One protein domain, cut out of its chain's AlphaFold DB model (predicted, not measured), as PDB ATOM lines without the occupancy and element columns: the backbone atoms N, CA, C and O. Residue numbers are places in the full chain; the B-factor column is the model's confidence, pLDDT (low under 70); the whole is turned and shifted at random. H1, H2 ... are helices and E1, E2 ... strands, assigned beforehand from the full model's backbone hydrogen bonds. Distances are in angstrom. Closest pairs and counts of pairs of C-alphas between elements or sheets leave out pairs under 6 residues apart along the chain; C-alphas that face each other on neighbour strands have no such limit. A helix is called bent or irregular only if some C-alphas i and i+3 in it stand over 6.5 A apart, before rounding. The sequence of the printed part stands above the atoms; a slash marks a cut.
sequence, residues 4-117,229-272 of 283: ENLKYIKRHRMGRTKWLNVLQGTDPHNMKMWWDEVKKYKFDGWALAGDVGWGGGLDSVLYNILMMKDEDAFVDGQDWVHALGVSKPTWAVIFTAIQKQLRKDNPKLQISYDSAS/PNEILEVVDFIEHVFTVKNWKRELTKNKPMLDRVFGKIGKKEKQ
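AT A GLANCE: This is residues 4 to 117 and 229 to 272 of the 283 residues of an uncharacterized protein of Burkholderiales bacterium 39-55-53 (UniProt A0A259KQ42). A twisted wall of four parallel strands has H2, H3 and H4 over one face and the other face bare; behind them a helical hairpin, H5 and H6, packs on H4 and H3. H1 lies off the E1 edge, far from that hairpin. The printed part has 158 residues, with six named helices and four named strands in the order H1 E1 H2 E2 H3 E3 H4 E4 H5 H6. The sheet runs E1 E2 E3 E4, all parallel, and the class is mixed, helices and strands. The whole is compact, with a radius of gyration of the C-alphas of 15.5 A and spans of 48 by 37 by 28 A.

IN THESE COORDINATES: The strands are E1, residues 20 to 23, E2, 45 to 48, E3, 80 to 83, and E4, 110 to 113, measuring 9.4, 10.3, 10.2 and 10.1 A. C-alpha 20 is at (-4.975, 49.867, -41.295). The helices are H1, residues 4 to 12, 12.2 A; H2, 28 to 38, 15.1 A; H3, 58 to 70, 18.1 A; H4, 89 to 102, 20.3 A; H5, 230 to 242, 17.9 A; and H6, 248 to 263, 18.2 A, ending at C-alpha 263, (-6.143, 35.474, -20.706). H6 is irregular, with C-alphas 254 and 257 7.7 A apart, and has a kink of 65 degrees near residue 257.

HOW THE PARTS SIT: In the sheet, the neighbour strands have backbone N and O atoms within hydrogen-bond range across each pair: N 23 and O 47 at 2.8 A for E1 and E2, N 46 and O 80 at 2.9 A for E2 and E3, and N 83 and O 112 at 2.8 A for E3 and E4. E1, H2, E2; E2, H3, E3; and E3, H4, E4 are strand-helix-strand units, two parallel neighbour strands with a helix between, each with a right-handed crossover. H2 and H4 on one face of the sheet make two layers, helices over strands. H4 lies over E4 at a height over the sheet of 8.8 A, along the strands at 21 degrees on the local plane. H3 only grazes the sheet, with residues 61 to 68. H3, H4, H5 and H6 form a bundle, a group of helices side by side. H4 and H5 touch, closest at the C-alphas of Ala 97 and Val 236, 6.0 A, at a shallow tilt of 22 degrees, the same way. H5 and H6, a helical hairpin, touch at a shallow tilt of 19 degrees, opposite ways; their closest C-alphas, of Val 242 and Trp 248, are 5.5 A apart. H3 and H6 touch, closest at the C-alphas of Leu 58 and Phe 263, 5.4 A. H1 and H2 are close but not clearly touching, with the C-alphas of Leu 6 and Val 38 8.0 A apart. Every O i to N i+4 pair is within hydrogen-bond range in H1 to H5, and 9 of 12 in H6.

THE WHOLE: The C-alphas of His 12 and Asn 230, the two farthest apart, are 49.3 A apart. Residues 118 to 228 are not printed, and C-alphas 117 and 229 are 24.3 A apart across the cut. Of the links that are printed whole, none is long. The mean pLDDT of the printed part is 92.1; residues 266 to 272 are under 70.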
ATOM      1  N   GLU A   4     -17.847  50.527 -47.605       95.25
ATOM      2  CA  GLU A   4     -17.872  51.779 -48.363       95.25
ATOM      3  C   GLU A   4     -16.663  52.648 -48.017       95.25
ATOM      4  O   GLU A   4     -16.027  53.181 -48.930       95.25
ATOM      5  N   ASN A   5     -16.288  52.731 -46.733       94.38
ATOM      6  CA  ASN A   5     -15.076  53.443 -46.324       94.38
ATOM      7  C   ASN A   5     -13.826  52.809 -46.953       94.38
ATOM      8  O   ASN A   5     -12.999  53.524 -47.515       94.38
ATOM      9  N   LEU A   6     -13.711  51.476 -46.940       95.56
ATOM     10  CA  LEU A   6     -12.575  50.765 -47.544       95.56
ATOM     11  C   LEU A   6     -12.499  50.987 -49.064       95.56
ATOM     12  O   LEU A   6     -11.429  51.281 -49.604       95.56
ATOM     13  N   LYS A   7     -13.640  50.920 -49.765       96.12
ATOM     14  CA  LYS A   7     -13.742  51.235 -51.203       96.12
ATOM     15  C   LYS A   7     -13.358  52.680 -51.498       96.12
ATOM     16  O   LYS A   7     -12.780  52.951 -52.552       96.12
ATOM     17  N   TYR A   8     -13.731  53.607 -50.622       96.06
ATOM     18  CA  TYR A   8     -13.393  55.017 -50.764       96.06
ATOM     19  C   TYR A   8     -11.886  55.233 -50.596       96.06
ATOM     20  O   TYR A   8     -11.261  55.810 -51.482       96.06
ATOM     21  N   ILE A   9     -11.285  54.690 -49.532       95.62
ATOM     22  CA  ILE A   9      -9.841  54.781 -49.271       95.62
ATOM     23  C   ILE A   9      -9.044  54.170 -50.428       95.62
ATOM     24  O   ILE A   9      -8.126  54.803 -50.943       95.62
ATOM     25  N   LYS A  10      -9.426  52.978 -50.906       95.00
ATOM     26  CA  LYS A  10      -8.746  52.323 -52.036       95.00
ATOM     27  C   LYS A  10      -8.734  53.190 -53.301       95.00
ATOM     28  O   LYS A  10      -7.744  53.164 -54.023       95.00
ATOM     29  N   ARG A  11      -9.812  53.943 -53.557       96.44
ATOM     30  CA  ARG A  11      -9.953  54.822 -54.731       96.44
ATOM     31  C   ARG A  11      -9.204  56.150 -54.603       96.44
ATOM     32  O   ARG A  11      -8.755  56.662 -55.619       96.44
ATOM     33  N   HIS A  12      -9.071  56.692 -53.392       95.50
ATOM     34  CA  HIS A  12      -8.593  58.069 -53.184       95.50
ATOM     35  C   HIS A  12      -7.267  58.178 -52.418       95.50
ATOM     36  O   HIS A  12      -6.776  59.284 -52.198       95.50
ATOM     37  N   ARG A  13      -6.663  57.065 -51.977       93.50
ATOM     38  CA  ARG A  13      -5.364  57.104 -51.287       93.50
ATOM     39  C   ARG A  13      -4.269  57.658 -52.206       93.50
ATOM     40  O   ARG A  13      -4.140  57.242 -53.350       93.50
ATOM     41  N   MET A  14      -3.434  58.543 -51.663       93.62
ATOM     42  CA  MET A  14      -2.349  59.215 -52.397       93.62
ATOM     43  C   MET A  14      -0.951  58.638 -52.109       93.62
ATOM     44  O   MET A  14       0.048  59.227 -52.504       93.62
ATOM     45  N   GLY A  15      -0.849  57.546 -51.341       91.25
ATOM     46  CA  GLY A  15       0.441  56.950 -50.953       91.25
ATOM     47  C   GLY A  15       1.247  57.738 -49.907       91.25
ATOM     48  O   GLY A  15       2.388  57.393 -49.632       91.25
ATOM     49  N   ARG A  16       0.668  58.785 -49.302       94.44
ATOM     50  CA  ARG A  16       1.316  59.642 -48.283       94.44
ATOM     51  C   ARG A  16       0.975  59.264 -46.837       94.44
ATOM     52  O   ARG A  16       1.407  59.933 -45.903       94.44
ATOM     53  N   THR A  17       0.146  58.243 -46.647       93.62
ATOM     54  CA  THR A  17      -0.397  57.840 -45.345       93.62
ATOM     55  C   THR A  17      -0.617  56.338 -45.355       93.62
ATOM     56  O   THR A  17      -1.125  55.811 -46.349       93.62
ATOM     57  N   LYS A  18      -0.258  55.681 -44.250       93.12
ATOM     58  CA  LYS A  18      -0.538  54.263 -44.034       93.12
ATOM     59  C   LYS A  18      -1.973  54.065 -43.556       93.12
ATOM     60  O   LYS A  18      -2.455  54.826 -42.720       93.12
ATOM     61  N   TRP A  19      -2.636  53.032 -44.057       95.50
ATOM     62  CA  TRP A  19      -4.000  52.669 -43.687       95.50
ATOM     63  C   TRP A  19      -4.032  51.277 -43.071       95.50
ATOM     64  O   TRP A  19      -3.497  50.327 -43.638       95.50
ATOM     65  N   LEU A  20      -4.712  51.152 -41.932       95.81
ATOM     66  CA  LEU A  20      -4.975  49.867 -41.295       95.81
ATOM     67  C   LEU A  20      -6.449  49.527 -41.435       95.81
ATOM     68  O   LEU A  20      -7.316  50.358 -41.159       95.81
ATOM     69  N   ASN A  21      -6.737  48.297 -41.840       95.19
ATOM     70  CA  ASN A  21      -8.102  47.805 -41.867       95.19
ATOM     71  C   ASN A  21      -8.480  47.211 -40.502       95.19
ATOM     72  O   ASN A  21      -7.748  46.401 -39.944       95.19
ATOM     73  N   VAL A  22      -9.621  47.615 -39.953       94.19
ATOM     74  CA  VAL A  22     -10.080  47.249 -38.610       94.19
ATOM     75  C   VAL A  22     -10.946  46.004 -38.719       94.19
ATOM     76  O   VAL A  22     -12.020  46.018 -39.328       94.19
ATOM     77  N   LEU A  23     -10.499  44.941 -38.070       92.94
ATOM     78  CA  LEU A  23     -11.258  43.721 -37.893       92.94
ATOM     79  C   LEU A  23     -12.118  43.824 -36.636       92.94
ATOM     80  O   LEU A  23     -11.644  44.184 -35.555       92.94
ATOM     81  N   GLN A  24     -13.403  43.531 -36.812       84.88
ATOM     82  CA  GLN A  24     -14.421  43.537 -35.770       84.88
ATOM     83  C   GLN A  24     -15.282  42.278 -35.886       84.88
ATOM     84  O   GLN A  24     -15.347  41.642 -36.937       84.88
ATOM     85  N   GLY A  25     -15.926  41.918 -34.783       84.06
ATOM     86  CA  GLY A  25     -16.737  40.717 -34.645       84.06
ATOM     87  C   GLY A  25     -16.894  40.373 -33.168       84.06
ATOM     88  O   GLY A  25     -16.090  40.805 -32.343       84.06
ATOM     89  N   THR A  26     -17.950  39.640 -32.832       82.06
ATOM     90  CA  THR A  26     -18.268  39.215 -31.453       82.06
ATOM     91  C   THR A  26     -18.108  37.712 -31.238       82.06
ATOM     92  O   THR A  26     -18.134  37.231 -30.106       82.06
ATOM     93  N   ASP A  27     -17.956  36.972 -32.333       82.44
ATOM     94  CA  ASP A  27     -17.842  35.523 -32.388       82.44
ATOM     95  C   ASP A  27     -17.111  35.107 -33.682       82.44
ATOM     96  O   ASP A  27     -16.998  35.915 -34.617       82.44
ATOM     97  N   PRO A  28     -16.620  33.854 -33.763       81.88
ATOM     98  CA  PRO A  28     -15.858  33.382 -34.916       81.88
ATOM     99  C   PRO A  28     -16.612  33.455 -36.250       81.88
ATOM    100  O   PRO A  28     -15.983  33.673 -37.285       81.88
ATOM    101  N   HIS A  29     -17.940  33.287 -36.251       87.12
ATOM    102  CA  HIS A  29     -18.738  33.301 -37.478       87.12
ATOM    103  C   HIS A  29     -18.811  34.712 -38.063       87.12
ATOM    104  O   HIS A  29     -18.424  34.932 -39.212       87.12
ATOM    105  N   ASN A  30     -19.236  35.679 -37.250       88.94
ATOM    106  CA  ASN A  30     -19.359  37.075 -37.663       88.94
ATOM    107  C   ASN A  30     -18.007  37.674 -38.053       88.94
ATOM    108  O   ASN A  30     -17.903  38.414 -39.030       88.94
ATOM    109  N   MET A  31     -16.948  37.311 -37.333       87.94
ATOM    110  CA  MET A  31     -15.604  37.740 -37.687       87.94
ATOM    111  C   MET A  31     -15.131  37.139 -39.014       87.94
ATOM    112  O   MET A  31     -14.556  37.866 -39.821       87.94
ATOM    113  N   LYS A  32     -15.348  35.841 -39.267       90.62
ATOM    114  CA  LYS A  32     -14.960  35.224 -40.543       90.62
ATOM    115  C   LYS A  32     -15.726  35.850 -41.709       90.62
ATOM    116  O   LYS A  32     -15.114  36.173 -42.721       90.62
ATOM    117  N   MET A  33     -17.021  36.111 -41.528       93.12
ATOM    118  CA  MET A  33     -17.834  36.841 -42.503       93.12
ATOM    119  C   MET A  33     -17.254  38.233 -42.791       93.12
ATOM    120  O   MET A  33     -17.100  38.609 -43.953       93.12
ATOM    121  N   TRP A  34     -16.877  38.982 -41.748       93.56
ATOM    122  CA  TRP A  34     -16.243  40.288 -41.917       93.56
ATOM    123  C   TRP A  34     -14.892  40.189 -42.627       93.56
ATOM    124  O   TRP A  34     -14.645  40.917 -43.587       93.56
ATOM    125  N   TRP A  35     -14.035  39.259 -42.201       95.06
ATOM    126  CA  TRP A  35     -12.736  39.005 -42.816       95.06
ATOM    127  C   TRP A  35     -12.860  38.693 -44.309       95.06
ATOM    128  O   TRP A  35     -12.168  39.309 -45.119       95.06
ATOM    129  N   ASP A  36     -13.771  37.796 -44.693       95.38
ATOM    130  CA  ASP A  36     -13.980  37.427 -46.094       95.38
ATOM    131  C   ASP A  36     -14.400  38.614 -46.959       95.38
ATOM    132  O   ASP A  36     -13.963  38.727 -48.108       95.38
ATOM    133  N   GLU A  37     -15.170  39.546 -46.397       94.56
ATOM    134  CA  GLU A  37     -15.557  40.751 -47.116       94.56
ATOM    135  C   GLU A  37     -14.394  41.741 -47.267       94.56
ATOM    136  O   GLU A  37     -14.267  42.400 -48.310       94.56
ATOM    137  N   VAL A  38     -13.519  41.844 -46.259       95.00
ATOM    138  CA  VAL A  38     -12.528  42.925 -46.191       95.00
ATOM    139  C   VAL A  38     -11.092  42.545 -46.537       95.00
ATOM    140  O   VAL A  38     -10.302  43.438 -46.851       95.00
ATOM    141  N   LYS A  39     -10.740  41.256 -46.569       95.12
ATOM    142  CA  LYS A  39      -9.369  40.780 -46.845       95.12
ATOM    143  C   LYS A  39      -8.806  41.225 -48.198       95.12
ATOM    144  O   LYS A  39      -7.599  41.369 -48.365       95.12
ATOM    145  N   LYS A  40      -9.686  41.523 -49.162       95.00
ATOM    146  CA  LYS A  40      -9.338  42.079 -50.485       95.00
ATOM    147  C   LYS A  40      -8.795  43.515 -50.436       95.00
ATOM    148  O   LYS A  40      -8.247  44.003 -51.430       95.00
ATOM    149  N   TYR A  41      -8.955  44.215 -49.314       95.12
ATOM    150  CA  TYR A  41      -8.407  45.550 -49.079       95.12
ATOM    151  C   TYR A  41      -7.100  45.447 -48.284       95.12
ATOM    152  O   TYR A  41      -7.030  45.857 -47.127       95.12
ATOM    153  N   LYS A  42      -6.062  44.892 -48.924       92.62
ATOM    154  CA  LYS A  42      -4.698  44.850 -48.379       92.62
ATOM    155  C   LYS A  42      -4.079  46.250 -48.433       92.62
ATOM    156  O   LYS A  42      -3.623  46.710 -49.483       92.62
ATOM    157  N   PHE A  43      -4.186  46.968 -47.321       95.12
ATOM    158  CA  PHE A  43      -3.512  48.246 -47.107       95.12
ATOM    159  C   PHE A  43      -2.144  48.005 -46.454       95.12
ATOM    160  O   PHE A  43      -1.458  47.071 -46.850       95.12
ATOM    161  N   ASP A  44      -1.752  48.824 -45.483       96.50
ATOM    162  CA  ASP A  44      -0.453  48.743 -44.808       96.50
ATOM    163  C   ASP A  44      -0.476  47.794 -43.602       96.50
ATOM    164  O   ASP A  44       0.558  47.536 -42.987       96.50
ATOM    165  N   GLY A  45      -1.657  47.283 -43.243       97.06
ATOM    166  CA  GLY A  45      -1.820  46.375 -42.121       97.06
ATOM    167  C   GLY A  45      -3.246  46.284 -41.586       97.06
ATOM    168  O   GLY A  45      -4.220  46.672 -42.243       97.06
ATOM    169  N   TRP A  46      -3.356  45.780 -40.361       97.50
ATOM    170  CA  TRP A  46      -4.616  45.396 -39.730       97.50
ATOM    171  C   TRP A  46      -4.716  45.931 -38.307       97.50
ATOM    172  O   TRP A  46      -3.724  46.027 -37.594       97.50
ATOM    173  N   ALA A  47      -5.924  46.245 -37.866       96.56
ATOM    174  CA  ALA A  47      -6.215  46.572 -36.481       96.56
ATOM    175  C   ALA A  47      -7.199  45.551 -35.901       96.56
ATOM    176  O   ALA A  47      -8.184  45.202 -36.547       96.56
ATOM    177  N   LEU A  48      -6.940  45.075 -34.687       94.69
ATOM    178  CA  LEU A  48      -7.761  44.106 -33.969       94.69
ATOM    179  C   LEU A  48      -8.564  44.847 -32.898       94.69
ATOM    180  O   LEU A  48      -7.985  45.448 -31.988       94.69
ATOM    181  N   ALA A  49      -9.894  44.817 -33.004       88.50
ATOM    182  CA  ALA A  49     -10.789  45.518 -32.087       88.50
ATOM    183  C   ALA A  49     -11.674  44.555 -31.287       88.50
ATOM    184  O   ALA A  49     -12.077  43.504 -31.782       88.50
ATOM    185  N   GLY A  50     -12.065  44.967 -30.077       85.50
ATOM    186  CA  GLY A  50     -13.083  44.271 -29.287       85.50
ATOM    187  C   GLY A  50     -12.753  42.794 -29.066       85.50
ATOM    188  O   GLY A  50     -11.645  42.468 -28.644       85.50
ATOM    189  N   ASP A  51     -13.711  41.918 -29.372       85.81
ATOM    190  CA  ASP A  51     -13.575  40.470 -29.177       85.81
ATOM    191  C   ASP A  51     -12.661  39.807 -30.229       85.81
ATOM    192  O   ASP A  51     -12.205  38.685 -30.021       85.81
ATOM    193  N   VAL A  52     -12.351  40.499 -31.334       83.06
ATOM    194  CA  VAL A  52     -11.310  40.072 -32.291       83.06
ATOM    195  C   VAL A  52      -9.910  40.345 -31.733       83.06
ATOM    196  O   VAL A  52      -8.953  39.637 -32.048       83.06
ATOM    197  N   GLY A  53      -9.789  41.393 -30.916       86.12
ATOM    198  CA  GLY A  53      -8.585  41.721 -30.171       86.12
ATOM    199  C   GLY A  53      -8.565  41.084 -28.782       86.12
ATOM    200  O   GLY A  53      -9.283  40.132 -28.479       86.12
ATOM    201  N   TRP A  54      -7.742  41.661 -27.911       88.38
ATOM    202  CA  TRP A  54      -7.484  41.162 -26.560       88.38
ATOM    203  C   TRP A  54      -8.735  41.027 -25.668       88.38
ATOM    204  O   TRP A  54      -8.730  40.251 -24.716       88.38
ATOM    205  N   GLY A  55      -9.827  41.736 -25.984       86.69
ATOM    206  CA  GLY A  55     -11.092  41.641 -25.253       86.69
ATOM    207  C   GLY A  55     -11.792  40.285 -25.391       86.69
ATOM    208  O   GLY A  55     -12.581  39.918 -24.518       86.69
ATOM    209  N   GLY A  56     -11.486  39.534 -26.453       86.88
ATOM    210  CA  GLY A  56     -12.024  38.195 -26.697       86.88
ATOM    211  C   GLY A  56     -11.287  37.075 -25.970       86.88
ATOM    212  O   GLY A  56     -11.778  35.952 -25.989       86.88
ATOM    213  N   GLY A  57     -10.157  37.379 -25.328       92.00
ATOM    214  CA  GLY A  57      -9.233  36.386 -24.785       92.00
ATOM    215  C   GLY A  57      -8.133  35.991 -25.777       92.00
ATOM    216  O   GLY A  57      -8.166  36.347 -26.961       92.00
ATOM    217  N   LEU A  58      -7.113  35.289 -25.282       94.44
ATOM    218  CA  LEU A  58      -5.951  34.912 -26.097       94.44
ATOM    219  C   LEU A  58      -6.276  33.861 -27.158       94.44
ATOM    220  O   LEU A  58      -5.722  33.908 -28.254       94.44
ATOM    221  N   ASP A  59      -7.189  32.941 -26.870       93.06
ATOM    222  CA  ASP A  59      -7.651  31.956 -27.845       93.06
ATOM    223  C   ASP A  59      -8.266  32.631 -29.080       93.06
ATOM    224  O   ASP A  59      -7.940  32.247 -30.205       93.06
ATOM    225  N   SER A  60      -9.075  33.679 -28.876       91.62
ATOM    226  CA  SER A  60      -9.623  34.495 -29.962       91.62
ATOM    227  C   SER A  60      -8.498  35.166 -30.748       91.62
ATOM    228  O   SER A  60      -8.393  34.973 -31.957       91.62
ATOM    229  N   VAL A  61      -7.590  35.883 -30.074       94.94
ATOM    230  CA  VAL A  61      -6.477  36.579 -30.745       94.94
ATOM    231  C   VAL A  61      -5.631  35.620 -31.586       94.94
ATOM    232  O   VAL A  61      -5.356  35.919 -32.750       94.94
ATOM    233  N   LEU A  62      -5.250  34.461 -31.043       96.75
ATOM    234  CA  LEU A  62      -4.453  33.473 -31.774       96.75
ATOM    235  C   LEU A  62      -5.227  32.864 -32.938       96.75
ATOM    236  O   LEU A  62      -4.663  32.747 -34.025       96.75
ATOM    237  N   TYR A  63      -6.506  32.527 -32.755       94.88
ATOM    238  CA  TYR A  63      -7.344  32.031 -33.847       94.88
ATOM    239  C   TYR A  63      -7.365  33.021 -35.015       94.88
ATOM    240  O   TYR A  63      -7.192  32.633 -36.171       94.88
ATOM    241  N   ASN A  64      -7.538  34.305 -34.706       94.88
ATOM    242  CA  ASN A  64      -7.699  35.360 -35.702       94.88
ATOM    243  C   ASN A  64      -6.392  35.588 -36.446       94.88
ATOM    244  O   ASN A  64      -6.381  35.603 -37.673       94.88
ATOM    245  N   ILE A  65      -5.283  35.689 -35.715       97.00
ATOM    246  CA  ILE A  65      -3.962  35.893 -36.305       97.00
ATOM    247  C   ILE A  65      -3.543  34.693 -37.151       97.00
ATOM    248  O   ILE A  65      -3.059  34.889 -38.257       97.00
ATOM    249  N   LEU A  66      -3.751  33.458 -36.693       97.50
ATOM    250  CA  LEU A  66      -3.375  32.272 -37.468       97.50
ATOM    251  C   LEU A  66      -4.237  32.120 -38.727       97.50
ATOM    252  O   LEU A  66      -3.700  31.873 -39.800       97.50
ATOM    253  N   MET A  67      -5.548  32.365 -38.629       95.94
ATOM    254  CA  MET A  67      -6.441  32.400 -39.792       95.94
ATOM    255  C   MET A  67      -6.013  33.472 -40.802       95.94
ATOM    256  O   MET A  67      -5.914  33.197 -41.993       95.94
ATOM    257  N   MET A  68      -5.703  34.678 -40.327       96.69
ATOM    258  CA  MET A  68      -5.197  35.766 -41.162       96.69
ATOM    259  C   MET A  68      -3.849  35.416 -41.804       96.69
ATOM    260  O   MET A  68      -3.628  35.725 -42.974       96.69
ATOM    261  N   LYS A  69      -2.951  34.757 -41.062       96.88
ATOM    262  CA  LYS A  69      -1.648  34.304 -41.562       96.88
ATOM    263  C   LYS A  69      -1.812  33.295 -42.697       96.88
ATOM    264  O   LYS A  69      -1.165  33.457 -43.724       96.88
ATOM    265  N   ASP A  70      -2.698  32.314 -42.528       96.38
ATOM    266  CA  ASP A  70      -3.024  31.311 -43.553       96.38
ATOM    267  C   ASP A  70      -3.661  31.933 -44.812       96.38
ATOM    268  O   ASP A  70      -3.645  31.324 -45.878       96.38
ATOM    269  N   GLU A  71      -4.216  33.145 -44.701       96.44
ATOM    270  CA  GLU A  71      -4.824  33.905 -45.799       96.44
ATOM    271  C   GLU A  71      -3.970  35.117 -46.245       96.44
ATOM    272  O   GLU A  71      -4.488  36.103 -46.787       96.44
ATOM    273  N   ASP A  72      -2.650  35.048 -46.040       96.38
ATOM    274  CA  ASP A  72      -1.650  36.018 -46.512       96.38
ATOM    275  C   ASP A  72      -1.873  37.458 -46.017       96.38
ATOM    276  O   ASP A  72      -1.610  38.432 -46.734       96.38
ATOM    277  N   ALA A  73      -2.390  37.633 -44.800       97.31
ATOM    278  CA  ALA A  73      -2.642  38.960 -44.242       97.31
ATOM    279  C   ALA A  73      -1.359  39.745 -43.930       97.31
ATOM    280  O   ALA A  73      -1.408  40.968 -43.873       97.31
ATOM    281  N   PHE A  74      -0.233  39.066 -43.711       97.44
ATOM    282  CA  PHE A  74       0.987  39.662 -43.148       97.44
ATOM    283  C   PHE A  74       2.185  39.646 -44.103       97.44
ATOM    284  O   PHE A  74       3.324  39.767 -43.657       97.44
ATOM    285  N   VAL A  75       1.950  39.473 -45.404       95.75
ATOM    286  CA  VAL A  75       3.016  39.512 -46.420       95.75
ATOM    287  C   VAL A  75       3.627  40.919 -46.539       95.75
ATOM    288  O   VAL A  75       3.091  41.878 -45.982       95.75
ATOM    289  N   ASP A  76       4.760  41.049 -47.239       95.31
ATOM    290  CA  ASP A  76       5.479  42.329 -47.393       95.31
ATOM    291  C   ASP A  76       4.540  43.462 -47.852       95.31
ATOM    292  O   ASP A  76       3.727  43.305 -48.770       95.31
ATOM    293  N   GLY A  77       4.621  44.603 -47.164       94.50
ATOM    294  CA  GLY A  77       3.723  45.739 -47.357       94.50
ATOM    295  C   GLY A  77       2.442  45.684 -46.516       94.50
ATOM    296  O   GLY A  77       1.670  46.637 -46.546       94.50
ATOM    297  N   GLN A  78       2.196  44.609 -45.760       97.06
ATOM    298  CA  GLN A  78       1.202  44.544 -44.678       97.06
ATOM    299  C   GLN A  78       1.929  44.439 -43.332       97.06
ATOM    300  O   GLN A  78       1.723  43.526 -42.533       97.06
ATOM    301  N   ASP A  79       2.819  45.399 -43.107       97.56
ATOM    302  CA  ASP A  79       3.851  45.357 -42.072       97.56
ATOM    303  C   ASP A  79       3.346  45.816 -40.697       97.56
ATOM    304  O   ASP A  79       4.146  46.119 -39.814       97.56
ATOM    305  N   TRP A  80       2.034  45.943 -40.491       98.38
ATOM    306  CA  TRP A  80       1.502  46.519 -39.259       98.38
ATOM    307  C   TRP A  80       0.293  45.763 -38.713       98.38
ATOM    308  O   TRP A  80      -0.680  45.501 -39.417       98.38
ATOM    309  N   VAL A  81       0.324  45.469 -37.417       98.19
ATOM    310  CA  VAL A  81      -0.824  44.989 -36.646       98.19
ATOM    311  C   VAL A  81      -1.026  45.928 -35.462       98.19
ATOM    312  O   VAL A  81      -0.077  46.275 -34.765       98.19
ATOM    313  N   HIS A  82      -2.252  46.373 -35.222       97.94
ATOM    314  CA  HIS A  82      -2.565  47.269 -34.111       97.94
ATOM    315  C   HIS A  82      -3.653  46.677 -33.216       97.94
ATOM    316  O   HIS A  82      -4.767  46.451 -33.674       97.94
ATOM    317  N   ALA A  83      -3.355  46.413 -31.947       96.06
ATOM    318  CA  ALA A  83      -4.342  45.951 -30.978       96.06
ATOM    319  C   ALA A  83      -4.911  47.144 -30.199       96.06
ATOM    320  O   ALA A  83      -4.179  47.839 -29.501       96.06
ATOM    321  N   LEU A  84      -6.220  47.365 -30.317       93.75
ATOM    322  CA  LEU A  84      -6.866  48.557 -29.768       93.75
ATOM    323  C   LEU A  84      -7.089  48.461 -28.250       93.75
ATOM    324  O   LEU A  84      -7.692  47.497 -27.765       93.75
ATOM    325  N   GLY A  85      -6.681  49.503 -27.523       91.81
ATOM    326  CA  GLY A  85      -7.029  49.740 -26.118       91.81
ATOM    327  C   GLY A  85      -6.426  48.748 -25.122       91.81
ATOM    328  O   GLY A  85      -7.138  48.258 -24.250       91.81
ATOM    329  N   VAL A  86      -5.146  48.413 -25.255       92.19
ATOM    330  CA  VAL A  86      -4.436  47.449 -24.401       92.19
ATOM    331  C   VAL A  86      -3.719  48.174 -23.263       92.19
ATOM    332  O   VAL A  86      -2.829  48.986 -23.495       92.19
ATOM    333  N   SER A  87      -4.031  47.801 -22.021       91.81
ATOM    334  CA  SER A  87      -3.478  48.452 -20.818       91.81
ATOM    335  C   SER A  87      -2.872  47.470 -19.805       91.81
ATOM    336  O   SER A  87      -2.871  47.750 -18.608       91.81
ATOM    337  N   LYS A  88      -2.404  46.294 -20.246       92.25
ATOM    338  CA  LYS A  88      -1.946  45.212 -19.356       92.25
ATOM    339  C   LYS A  88      -0.524  44.740 -19.712       92.25
ATOM    340  O   LYS A  88      -0.307  44.404 -20.877       92.25
ATOM    341  N   PRO A  89       0.405  44.615 -18.737       94.88
ATOM    342  CA  PRO A  89       1.773  44.147 -18.990       94.88
ATOM    343  C   PRO A  89       1.830  42.743 -19.599       94.88
ATOM    344  O   PRO A  89       2.621  42.485 -20.502       94.88
ATOM    345  N   THR A  90       0.941  41.845 -19.167       95.81
ATOM    346  CA  THR A  90       0.862  40.483 -19.709       95.81
ATOM    347  C   THR A  90       0.582  40.484 -21.214       95.81
ATOM    348  O   THR A  90       1.244  39.775 -21.963       95.81
ATOM    349  N   TRP A  91      -0.321  41.341 -21.696       96.06
ATOM    350  CA  TRP A  91      -0.596  41.475 -23.131       96.06
ATOM    351  C   TRP A  91       0.569  42.082 -23.915       96.06
ATOM    352  O   TRP A  91       0.780  41.691 -25.062       96.06
ATOM    353  N   ALA A  92       1.360  42.974 -23.309       96.75
ATOM    354  CA  ALA A  92       2.577  43.486 -23.938       96.75
ATOM    355  C   ALA A  92       3.558  42.345 -24.269       96.75
ATOM    356  O   ALA A  92       4.125  42.329 -25.360       96.75
ATOM    357  N   VAL A  93       3.701  41.365 -23.372       97.88
ATOM    358  CA  VAL A  93       4.516  40.157 -23.595       97.88
ATOM    359  C   VAL A  93       3.937  39.288 -24.707       97.88
ATOM    360  O   VAL A  93       4.659  38.869 -25.613       97.88
ATOM    361  N   ILE A  94       2.627  39.033 -24.668       97.75
ATOM    362  CA  ILE A  94       1.948  38.199 -25.668       97.75
ATOM    363  C   ILE A  94       2.098  38.772 -27.074       97.75
ATOM    364  O   ILE A  94       2.424  38.038 -28.008       97.75
ATOM    365  N   PHE A  95       1.910  40.080 -27.243       98.31
ATOM    366  CA  PHE A  95       2.096  40.708 -28.547       98.31
ATOM    367  C   PHE A  95       3.541  40.631 -29.026       98.31
ATOM    368  O   PHE A  95       3.763  40.401 -30.213       98.31
ATOM    369  N   THR A  96       4.526  40.723 -28.133       98.44
ATOM    370  CA  THR A  96       5.925  40.487 -28.505       98.44
ATOM    371  C   THR A  96       6.167  39.042 -28.939       98.44
ATOM    372  O   THR A  96       6.804  38.834 -29.973       98.44
ATOM    373  N   ALA A  97       5.623  38.042 -28.233       98.62
ATOM    374  CA  ALA A  97       5.739  36.634 -28.633       98.62
ATOM    375  C   ALA A  97       5.154  36.396 -30.035       98.62
ATOM    376  O   ALA A  97       5.819  35.828 -30.901       98.62
ATOM    377  N   ILE A  98       3.944  36.902 -30.287       98.69
ATOM    378  CA  ILE A  98       3.274  36.809 -31.591       98.69
ATOM    379  C   ILE A  98       4.083  37.533 -32.676       98.69
ATOM    380  O   ILE A  98       4.306  36.980 -33.753       98.69
ATOM    381  N   GLN A  99       4.565  38.747 -32.395       98.69
ATOM    382  CA  GLN A  99       5.381  39.518 -33.333       98.69
ATOM    383  C   GLN A  99       6.643  38.751 -33.734       98.69
ATOM    384  O   GLN A  99       6.979  38.720 -34.915       98.69
ATOM    385  N   LYS A 100       7.335  38.114 -32.778       98.50
ATOM    386  CA  LYS A 100       8.529  37.300 -33.061       98.50
ATOM    387  C   LYS A 100       8.213  36.154 -34.026       98.50
ATOM    388  O   LYS A 100       9.035  35.877 -34.895       98.50
ATOM    389  N   GLN A 101       7.038  35.526 -33.920       98.50
ATOM    390  CA  GLN A 101       6.631  34.471 -34.853       98.50
ATOM    391  C   GLN A 101       6.288  35.023 -36.239       98.50
ATOM    392  O   GLN A 101       6.791  34.514 -37.234       98.50
ATOM    393  N   LEU A 102       5.497  36.094 -36.316       98.38
ATOM    394  CA  LEU A 102       5.135  36.721 -37.593       98.38
ATOM    395  C   LEU A 102       6.352  37.293 -38.339       98.38
ATOM    396  O   LEU A 102       6.403  37.245 -39.566       98.38
ATOM    397  N   ARG A 103       7.365  37.776 -37.609       98.31
ATOM    398  CA  ARG A 103       8.612  38.296 -38.190       98.31
ATOM    399  C   ARG A 103       9.491  37.254 -38.868       98.31
ATOM    400  O   ARG A 103      10.385  37.642 -39.614       98.31
ATOM    401  N   LYS A 104       9.241  35.962 -38.642       97.50
ATOM    402  CA  LYS A 104       9.906  34.892 -39.397       97.50
ATOM    403  C   LYS A 104       9.524  34.942 -40.880       97.50
ATOM    404  O   LYS A 104      10.379  34.689 -41.719       97.50
ATOM    405  N   ASP A 105       8.279  35.323 -41.174       96.38
ATOM    406  CA  ASP A 105       7.744  35.437 -42.534       96.38
ATOM    407  C   ASP A 105       7.851  36.887 -43.066       96.38
ATOM    408  O   ASP A 105       8.210  37.100 -44.222       96.38
ATOM    409  N   ASN A 106       7.594  37.900 -42.222       97.88
ATOM    410  CA  ASN A 106       7.738  39.323 -42.568       97.88
ATOM    411  C   ASN A 106       8.598  40.085 -41.537       97.88
ATOM    412  O   ASN A 106       8.066  40.598 -40.546       97.88
ATOM    413  N   PRO A 107       9.914  40.245 -41.776       98.12
ATOM    414  CA  PRO A 107      10.828  40.899 -40.836       98.12
ATOM    415  C   PRO A 107      10.486  42.357 -40.488       98.12
ATOM    416  O   PRO A 107      10.921  42.846 -39.444       98.12
ATOM    417  N   LYS A 108       9.716  43.060 -41.332       98.12
ATOM    418  CA  LYS A 108       9.313  44.462 -41.111       98.12
ATOM    419  C   LYS A 108       8.076  44.589 -40.226       98.12
ATOM    420  O   LYS A 108       7.780  45.695 -39.774       98.12
ATOM    421  N   LEU A 109       7.355  43.489 -39.983       98.44
ATOM    422  CA  LEU A 109       6.077  43.527 -39.289       98.44
ATOM    423  C   LEU A 109       6.221  44.109 -37.881       98.44
ATOM    424  O   LEU A 109       7.074  43.683 -37.101       98.44
ATOM    425  N   GLN A 110       5.361  45.056 -37.533       98.31
ATOM    426  CA  GLN A 110       5.284  45.667 -36.215       98.31
ATOM    427  C   GLN A 110       3.888  45.470 -35.629       98.31
ATOM    428  O   GLN A 110       2.883  45.829 -36.241       98.31
ATOM    429  N   ILE A 111       3.832  44.942 -34.410       98.44
ATOM    430  CA  ILE A 111       2.648  44.966 -33.566       98.44
ATOM    431  C   ILE A 111       2.733  46.200 -32.669       98.44
ATOM    432  O   ILE A 111       3.760  46.484 -32.051       98.44
ATOM    433  N   SER A 112       1.646  46.954 -32.624       97.56
ATOM    434  CA  SER A 112       1.479  48.138 -31.786       97.56
ATOM    435  C   SER A 112       0.167  48.048 -31.022       97.56
ATOM    436  O   SER A 112      -0.717  47.269 -31.377       97.56
ATOM    437  N   TYR A 113       0.034  48.856 -29.985       96.69
ATOM    438  CA  TYR A 113      -1.185  48.977 -29.203       96.69
ATOM    439  C   TYR A 113      -1.222  50.344 -28.524       96.69
ATOM    440  O   TYR A 113      -0.193  51.014 -28.415       96.69
ATOM    441  N   ASP A 114      -2.407  50.772 -28.113       94.94
ATOM    442  CA  ASP A 114      -2.646  52.062 -27.470       94.94
ATOM    443  C   ASP A 114      -3.327  51.894 -26.108       94.94
ATOM    444  O   ASP A 114      -3.984  50.887 -25.844       94.94
ATOM    445  N   SER A 115      -3.181  52.897 -25.241       93.69
ATOM    446  CA  SER A 115      -3.851  52.937 -23.946       93.69
ATOM    447  C   SER A 115      -4.254  54.360 -23.580       93.69
ATOM    448  O   SER A 115      -3.411  55.249 -23.466       93.69
ATOM    449  N   ALA A 116      -5.546  54.562 -23.324       93.25
ATOM    450  CA  ALA A 116      -6.053  55.777 -22.689       93.25
ATOM    451  C   ALA A 116      -6.021  55.698 -21.151       93.25
ATOM    452  O   ALA A 116      -6.263  56.701 -20.479       93.25
ATOM    453  N   SER A 117      -5.734  54.519 -20.582       92.94
ATOM    454  CA  SER A 117      -5.825  54.267 -19.140       92.94
ATOM    455  C   SER A 117      -4.962  55.200 -18.286       92.94
ATOM    456  O   SER A 117      -5.498  55.671 -17.287       92.94
ATOM    457  N   PRO A 229       6.186  34.284 -13.976       96.62
ATOM    458  CA  PRO A 229       5.179  33.249 -13.771       96.62
ATOM    459  C   PRO A 229       5.252  32.157 -14.841       96.62
ATOM    460  O   PRO A 229       5.289  32.448 -16.041       96.62
ATOM    461  N   ASN A 230       5.215  30.893 -14.414       96.00
ATOM    462  CA  ASN A 230       5.275  29.748 -15.326       96.00
ATOM    463  C   ASN A 230       4.145  29.790 -16.359       96.00
ATOM    464  O   ASN A 230       4.354  29.424 -17.508       96.00
ATOM    465  N   GLU A 231       2.976  30.301 -15.981       96.12
ATOM    466  CA  GLU A 231       1.820  30.443 -16.856       96.12
ATOM    467  C   GLU A 231       2.104  31.347 -18.065       96.12
ATOM    468  O   GLU A 231       1.649  31.065 -19.170       96.12
ATOM    469  N   ILE A 232       2.877  32.425 -17.883       96.69
ATOM    470  CA  ILE A 232       3.270  33.305 -18.993       96.69
ATOM    471  C   ILE A 232       4.260  32.576 -19.903       96.69
ATOM    472  O   ILE A 232       4.117  32.636 -21.123       96.69
ATOM    473  N   LEU A 233       5.236  31.870 -19.326       97.12
ATOM    474  CA  LEU A 233       6.232  31.115 -20.091       97.12
ATOM    475  C   LEU A 233       5.585  29.987 -20.905       97.12
ATOM    476  O   LEU A 233       5.873  29.863 -22.090       97.12
ATOM    477  N   GLU A 234       4.659  29.231 -20.308       96.69
ATOM    478  CA  GLU A 234       3.888  28.183 -20.988       96.69
ATOM    479  C   GLU A 234       3.096  28.745 -22.173       96.69
ATOM    480  O   GLU A 234       3.079  28.151 -23.251       96.69
ATOM    481  N   VAL A 235       2.469  29.913 -21.999       97.62
ATOM    482  CA  VAL A 235       1.753  30.588 -23.085       97.62
ATOM    483  C   VAL A 235       2.711  31.040 -24.187       97.62
ATOM    484  O   VAL A 235       2.402  30.858 -25.363       97.62
ATOM    485  N   VAL A 236       3.860  31.625 -23.841       97.94
ATOM    486  CA  VAL A 236       4.863  32.058 -24.827       97.94
ATOM    487  C   VAL A 236       5.357  30.863 -25.636       97.94
ATOM    488  O   VAL A 236       5.310  30.913 -26.864       97.94
ATOM    489  N   ASP A 237       5.734  29.771 -24.973       97.56
ATOM    490  CA  ASP A 237       6.188  28.538 -25.623       97.56
ATOM    491  C   ASP A 237       5.082  27.938 -26.509       97.56
ATOM    492  O   ASP A 237       5.332  27.494 -27.634       97.56
ATOM    493  N   PHE A 238       3.829  27.979 -26.043       98.31
ATOM    494  CA  PHE A 238       2.677  27.552 -26.831       98.31
ATOM    495  C   PHE A 238       2.469  28.419 -28.078       98.31
ATOM    496  O   PHE A 238       2.159  27.878 -29.140       98.31
ATOM    497  N   ILE A 239       2.669  29.740 -27.990       98.50
ATOM    498  CA  ILE A 239       2.628  30.639 -29.152       98.50
ATOM    499  C   ILE A 239       3.703  30.235 -30.162       98.50
ATOM    500  O   ILE A 239       3.417  30.146 -31.354       98.50
ATOM    501  N   GLU A 240       4.925  29.934 -29.725       97.94
ATOM    502  CA  GLU A 240       5.962  29.472 -30.655       97.94
ATOM    503  C   GLU A 240       5.566  28.155 -31.330       97.94
ATOM    504  O   GLU A 240       5.684  28.019 -32.549       97.94
ATOM    505  N   HIS A 241       5.031  27.208 -30.558       98.12
ATOM    506  CA  HIS A 241       4.583  25.917 -31.065       98.12
ATOM    507  C   HIS A 241       3.432  26.048 -32.073       98.12
ATOM    508  O   HIS A 241       3.513  25.517 -33.184       98.12
ATOM    509  N   VAL A 242       2.364  26.765 -31.721       98.31
ATOM    510  CA  VAL A 242       1.126  26.805 -32.511       98.31
ATOM    511  C   VAL A 242       1.325  27.461 -33.881       98.31
ATOM    512  O   VAL A 242       0.643  27.099 -34.836       98.31
ATOM    513  N   PHE A 243       2.309  28.354 -34.017       98.12
ATOM    514  CA  PHE A 243       2.682  28.958 -35.300       98.12
ATOM    515  C   PHE A 243       3.416  27.998 -36.251       98.12
ATOM    516  O   PHE A 243       3.536  28.297 -37.439       98.12
ATOM    517  N   THR A 244       3.902  26.851 -35.762       96.56
ATOM    518  CA  THR A 244       4.664  25.870 -36.562       96.56
ATOM    519  C   THR A 244       3.840  24.667 -37.019       96.56
ATOM    520  O   THR A 244       4.254  23.930 -37.916       96.56
ATOM    521  N   VAL A 245       2.668  24.443 -36.421       97.19
ATOM    522  CA  VAL A 245       1.851  23.255 -36.692       97.19
ATOM    523  C   VAL A 245       0.802  23.522 -37.769       97.19
ATOM    524  O   VAL A 245       0.155  24.564 -37.800       97.19
ATOM    525  N   LYS A 246       0.558  22.528 -38.632       94.25
ATOM    526  CA  LYS A 246      -0.464  22.639 -39.690       94.25
ATOM    527  C   LYS A 246      -1.892  22.698 -39.145       94.25
ATOM    528  O   LYS A 246      -2.726  23.420 -39.674       94.25
ATOM    529  N   ASN A 247      -2.196  21.913 -38.107       95.94
ATOM    530  CA  ASN A 247      -3.537  21.855 -37.517       95.94
ATOM    531  C   ASN A 247      -3.602  22.666 -36.219       95.94
ATOM    532  O   ASN A 247      -3.926  22.144 -35.150       95.94
ATOM    533  N   TRP A 248      -3.276  23.951 -36.324       97.44
ATOM    534  CA  TRP A 248      -3.277  24.869 -35.189       97.44
ATOM    535  C   TRP A 248      -4.656  24.996 -34.528       97.44
ATOM    536  O   TRP A 248      -4.739  25.160 -33.314       97.44
ATOM    537  N   LYS A 249      -5.750  24.829 -35.288       96.12
ATOM    538  CA  LYS A 249      -7.127  24.846 -34.759       96.12
ATOM    539  C   LYS A 249      -7.329  23.789 -33.679       96.12
ATOM    540  O   LYS A 249      -7.904  24.078 -32.634       96.12
ATOM    541  N   ARG A 250      -6.833  22.569 -33.912       96.94
ATOM    542  CA  ARG A 250      -6.902  21.486 -32.926       96.94
ATOM    543  C   ARG A 250      -6.081  21.812 -31.680       96.94
ATOM    544  O   ARG A 250      -6.559  21.569 -30.576       96.94
ATOM    545  N   GLU A 251      -4.878  22.361 -31.850       97.56
ATOM    546  CA  GLU A 251      -4.022  22.726 -30.716       97.56
ATOM    547  C   GLU A 251      -4.621  23.872 -29.887       97.56
ATOM    548  O   GLU A 251      -4.585  23.796 -28.661       97.56
ATOM    549  N   LEU A 252      -5.255  24.873 -30.509       95.88
ATOM    550  CA  LEU A 252      -5.998  25.910 -29.781       95.88
ATOM    551  C   LEU A 252      -7.153  25.318 -28.973       95.88
ATOM    552  O   LEU A 252      -7.258  25.592 -27.782       95.88
ATOM    553  N   THR A 253      -7.987  24.463 -29.575       95.50
ATOM    554  CA  THR A 253      -9.105  23.823 -28.860       95.50
ATOM    555  C   THR A 253      -8.613  22.995 -27.675       95.50
ATOM    556  O   THR A 253      -9.180  23.073 -26.588       95.50
ATOM    557  N   LYS A 254      -7.538  22.222 -27.868       96.75
ATOM    558  CA  LYS A 254      -6.941  21.383 -26.824       96.75
ATOM    559  C   LYS A 254      -6.394  22.211 -25.657       96.75
ATOM    560  O   LYS A 254      -6.552  21.811 -24.508       96.75
ATOM    561  N   ASN A 255      -5.758  23.345 -25.947       96.25
ATOM    562  CA  ASN A 255      -5.062  24.161 -24.949       96.25
ATOM    563  C   ASN A 255      -5.886  25.357 -24.449       96.25
ATOM    564  O   ASN A 255      -5.415  26.102 -23.592       96.25
ATOM    565  N   LYS A 256      -7.130  25.522 -24.912       94.19
ATOM    566  CA  LYS A 256      -8.026  26.600 -24.476       94.19
ATOM    567  C   LYS A 256      -8.128  26.748 -22.947       94.19
ATOM    568  O   LYS A 256      -8.021  27.879 -22.488       94.19
ATOM    569  N   PRO A 257      -8.236  25.676 -22.133       94.00
ATOM    570  CA  PRO A 257      -8.272  25.826 -20.675       94.00
ATOM    571  C   PRO A 257      -7.012  26.470 -20.075       94.00
ATOM    572  O   PRO A 257      -7.103  27.169 -19.069       94.00
ATOM    573  N   MET A 258      -5.839  26.237 -20.678       94.31
ATOM    574  CA  MET A 258      -4.587  26.888 -20.277       94.31
ATOM    575  C   MET A 258      -4.606  28.370 -20.675       94.31
ATOM    576  O   MET A 258      -4.329  29.224 -19.837       94.31
ATOM    577  N   LEU A 259      -5.031  28.683 -21.904       94.00
ATOM    578  CA  LEU A 259      -5.128  30.063 -22.396       94.00
ATOM    579  C   LEU A 259      -6.119  30.897 -21.572       94.00
ATOM    580  O   LEU A 259      -5.797  32.014 -21.175       94.00
ATOM    581  N   ASP A 260      -7.293  30.343 -21.261       91.06
ATOM    582  CA  ASP A 260      -8.351  31.029 -20.514       91.06
ATOM    583  C   ASP A 260      -7.953  31.298 -19.052       91.06
ATOM    584  O   ASP A 260      -8.417  32.273 -18.460       91.06
ATOM    585  N   ARG A 261      -7.064  30.477 -18.470       86.94
ATOM    586  CA  ARG A 261      -6.545  30.680 -17.107       86.94
ATOM    587  C   ARG A 261      -5.744  31.976 -16.984       86.94
ATOM    588  O   ARG A 261      -5.767  32.604 -15.931       86.94
ATOM    589  N   VAL A 262      -5.037  32.357 -18.046       83.12
ATOM    590  CA  VAL A 262      -4.145  33.528 -18.058       83.12
ATOM    591  C   VAL A 262      -4.806  34.724 -18.751       83.12
ATOM    592  O   VAL A 262      -4.635  35.867 -18.330       83.12
ATOM    593  N   PHE A 263      -5.592  34.467 -19.799       84.75
ATOM    594  CA  PHE A 263      -6.143  35.474 -20.706       84.75
ATOM    595  C   PHE A 263      -7.585  35.154 -21.118       84.75
ATOM    596  O   PHE A 263      -7.902  35.079 -22.308       84.75
ATOM    597  N   GLY A 264      -8.466  34.968 -20.136       73.25
ATOM    598  CA  GLY A 264      -9.892  34.758 -20.377       73.25
ATOM    599  C   GLY A 264     -10.587  35.943 -21.061       73.25
ATOM    600  O   GLY A 264     -10.121  37.087 -21.028       73.25
ATOM    601  N   LYS A 265     -11.741  35.661 -21.679       75.50
ATOM    602  CA  LYS A 265     -12.618  36.682 -22.265       75.50
ATOM    603  C   LYS A 265     -13.081  37.661 -21.187       75.50
ATOM    604  O   LYS A 265     -13.603  37.248 -20.156       75.50
ATOM    605  N   ILE A 266     -12.967  38.956 -21.470       67.75
ATOM    606  CA  ILE A 266     -13.361  40.001 -20.520       67.75
ATOM    607  C   ILE A 266     -14.885  40.042 -20.428       67.75
ATOM    608  O   ILE A 266     -15.582  40.276 -21.424       67.75
ATOM    609  N   GLY A 267     -15.411  39.828 -19.222       59.34
ATOM    610  CA  GLY A 267     -16.846  39.884 -18.961       59.34
ATOM    611  C   GLY A 267     -17.430  41.285 -19.193       59.34
ATOM    612  O   GLY A 267     -16.737  42.298 -19.105       59.34
ATOM    613  N   LYS A 268     -18.748  41.385 -19.439       45.69
ATOM    614  CA  LYS A 268     -19.433  42.694 -19.565       45.69
ATOM    615  C   LYS A 268     -19.285  43.578 -18.310       45.69
ATOM    616  O   LYS A 268     -19.277  44.792 -18.464       45.69
ATOM    617  N   LYS A 269     -19.148  42.980 -17.114       36.25
ATOM    618  CA  LYS A 269     -18.909  43.685 -15.836       36.25
ATOM    619  C   LYS A 269     -17.463  44.165 -15.681       36.25
ATOM    620  O   LYS A 269     -17.248  45.327 -15.382       36.25
ATOM    621  N   GLU A 270     -16.477  43.346 -16.046       42.31
ATOM    622  CA  GLU A 270     -15.061  43.743 -15.994       42.31
ATOM    623  C   GLU A 270     -14.731  44.929 -16.909       42.31
ATOM    624  O   GLU A 270     -13.844  45.705 -16.586       42.31
ATOM    625  N   LYS A 271     -15.475  45.137 -18.007       40.59
ATOM    626  CA  LYS A 271     -15.361  46.358 -18.833       40.59
ATOM    627  C   LYS A 271     -15.738  47.644 -18.072       40.59
ATOM    628  O   LYS A 271     -15.292  48.714 -18.477       40.59
ATOM    629  N   GLN A 272     -16.547  47.544 -17.014       28.55
ATOM    630  CA  GLN A 272     -16.844  48.632 -16.075       28.55
ATOM    631  C   GLN A 272     -15.882  48.630 -14.876       28.55
ATOM    632  O   GLN A 272     -15.492  49.706 -14.442       28.55
TER     633      GLN A 272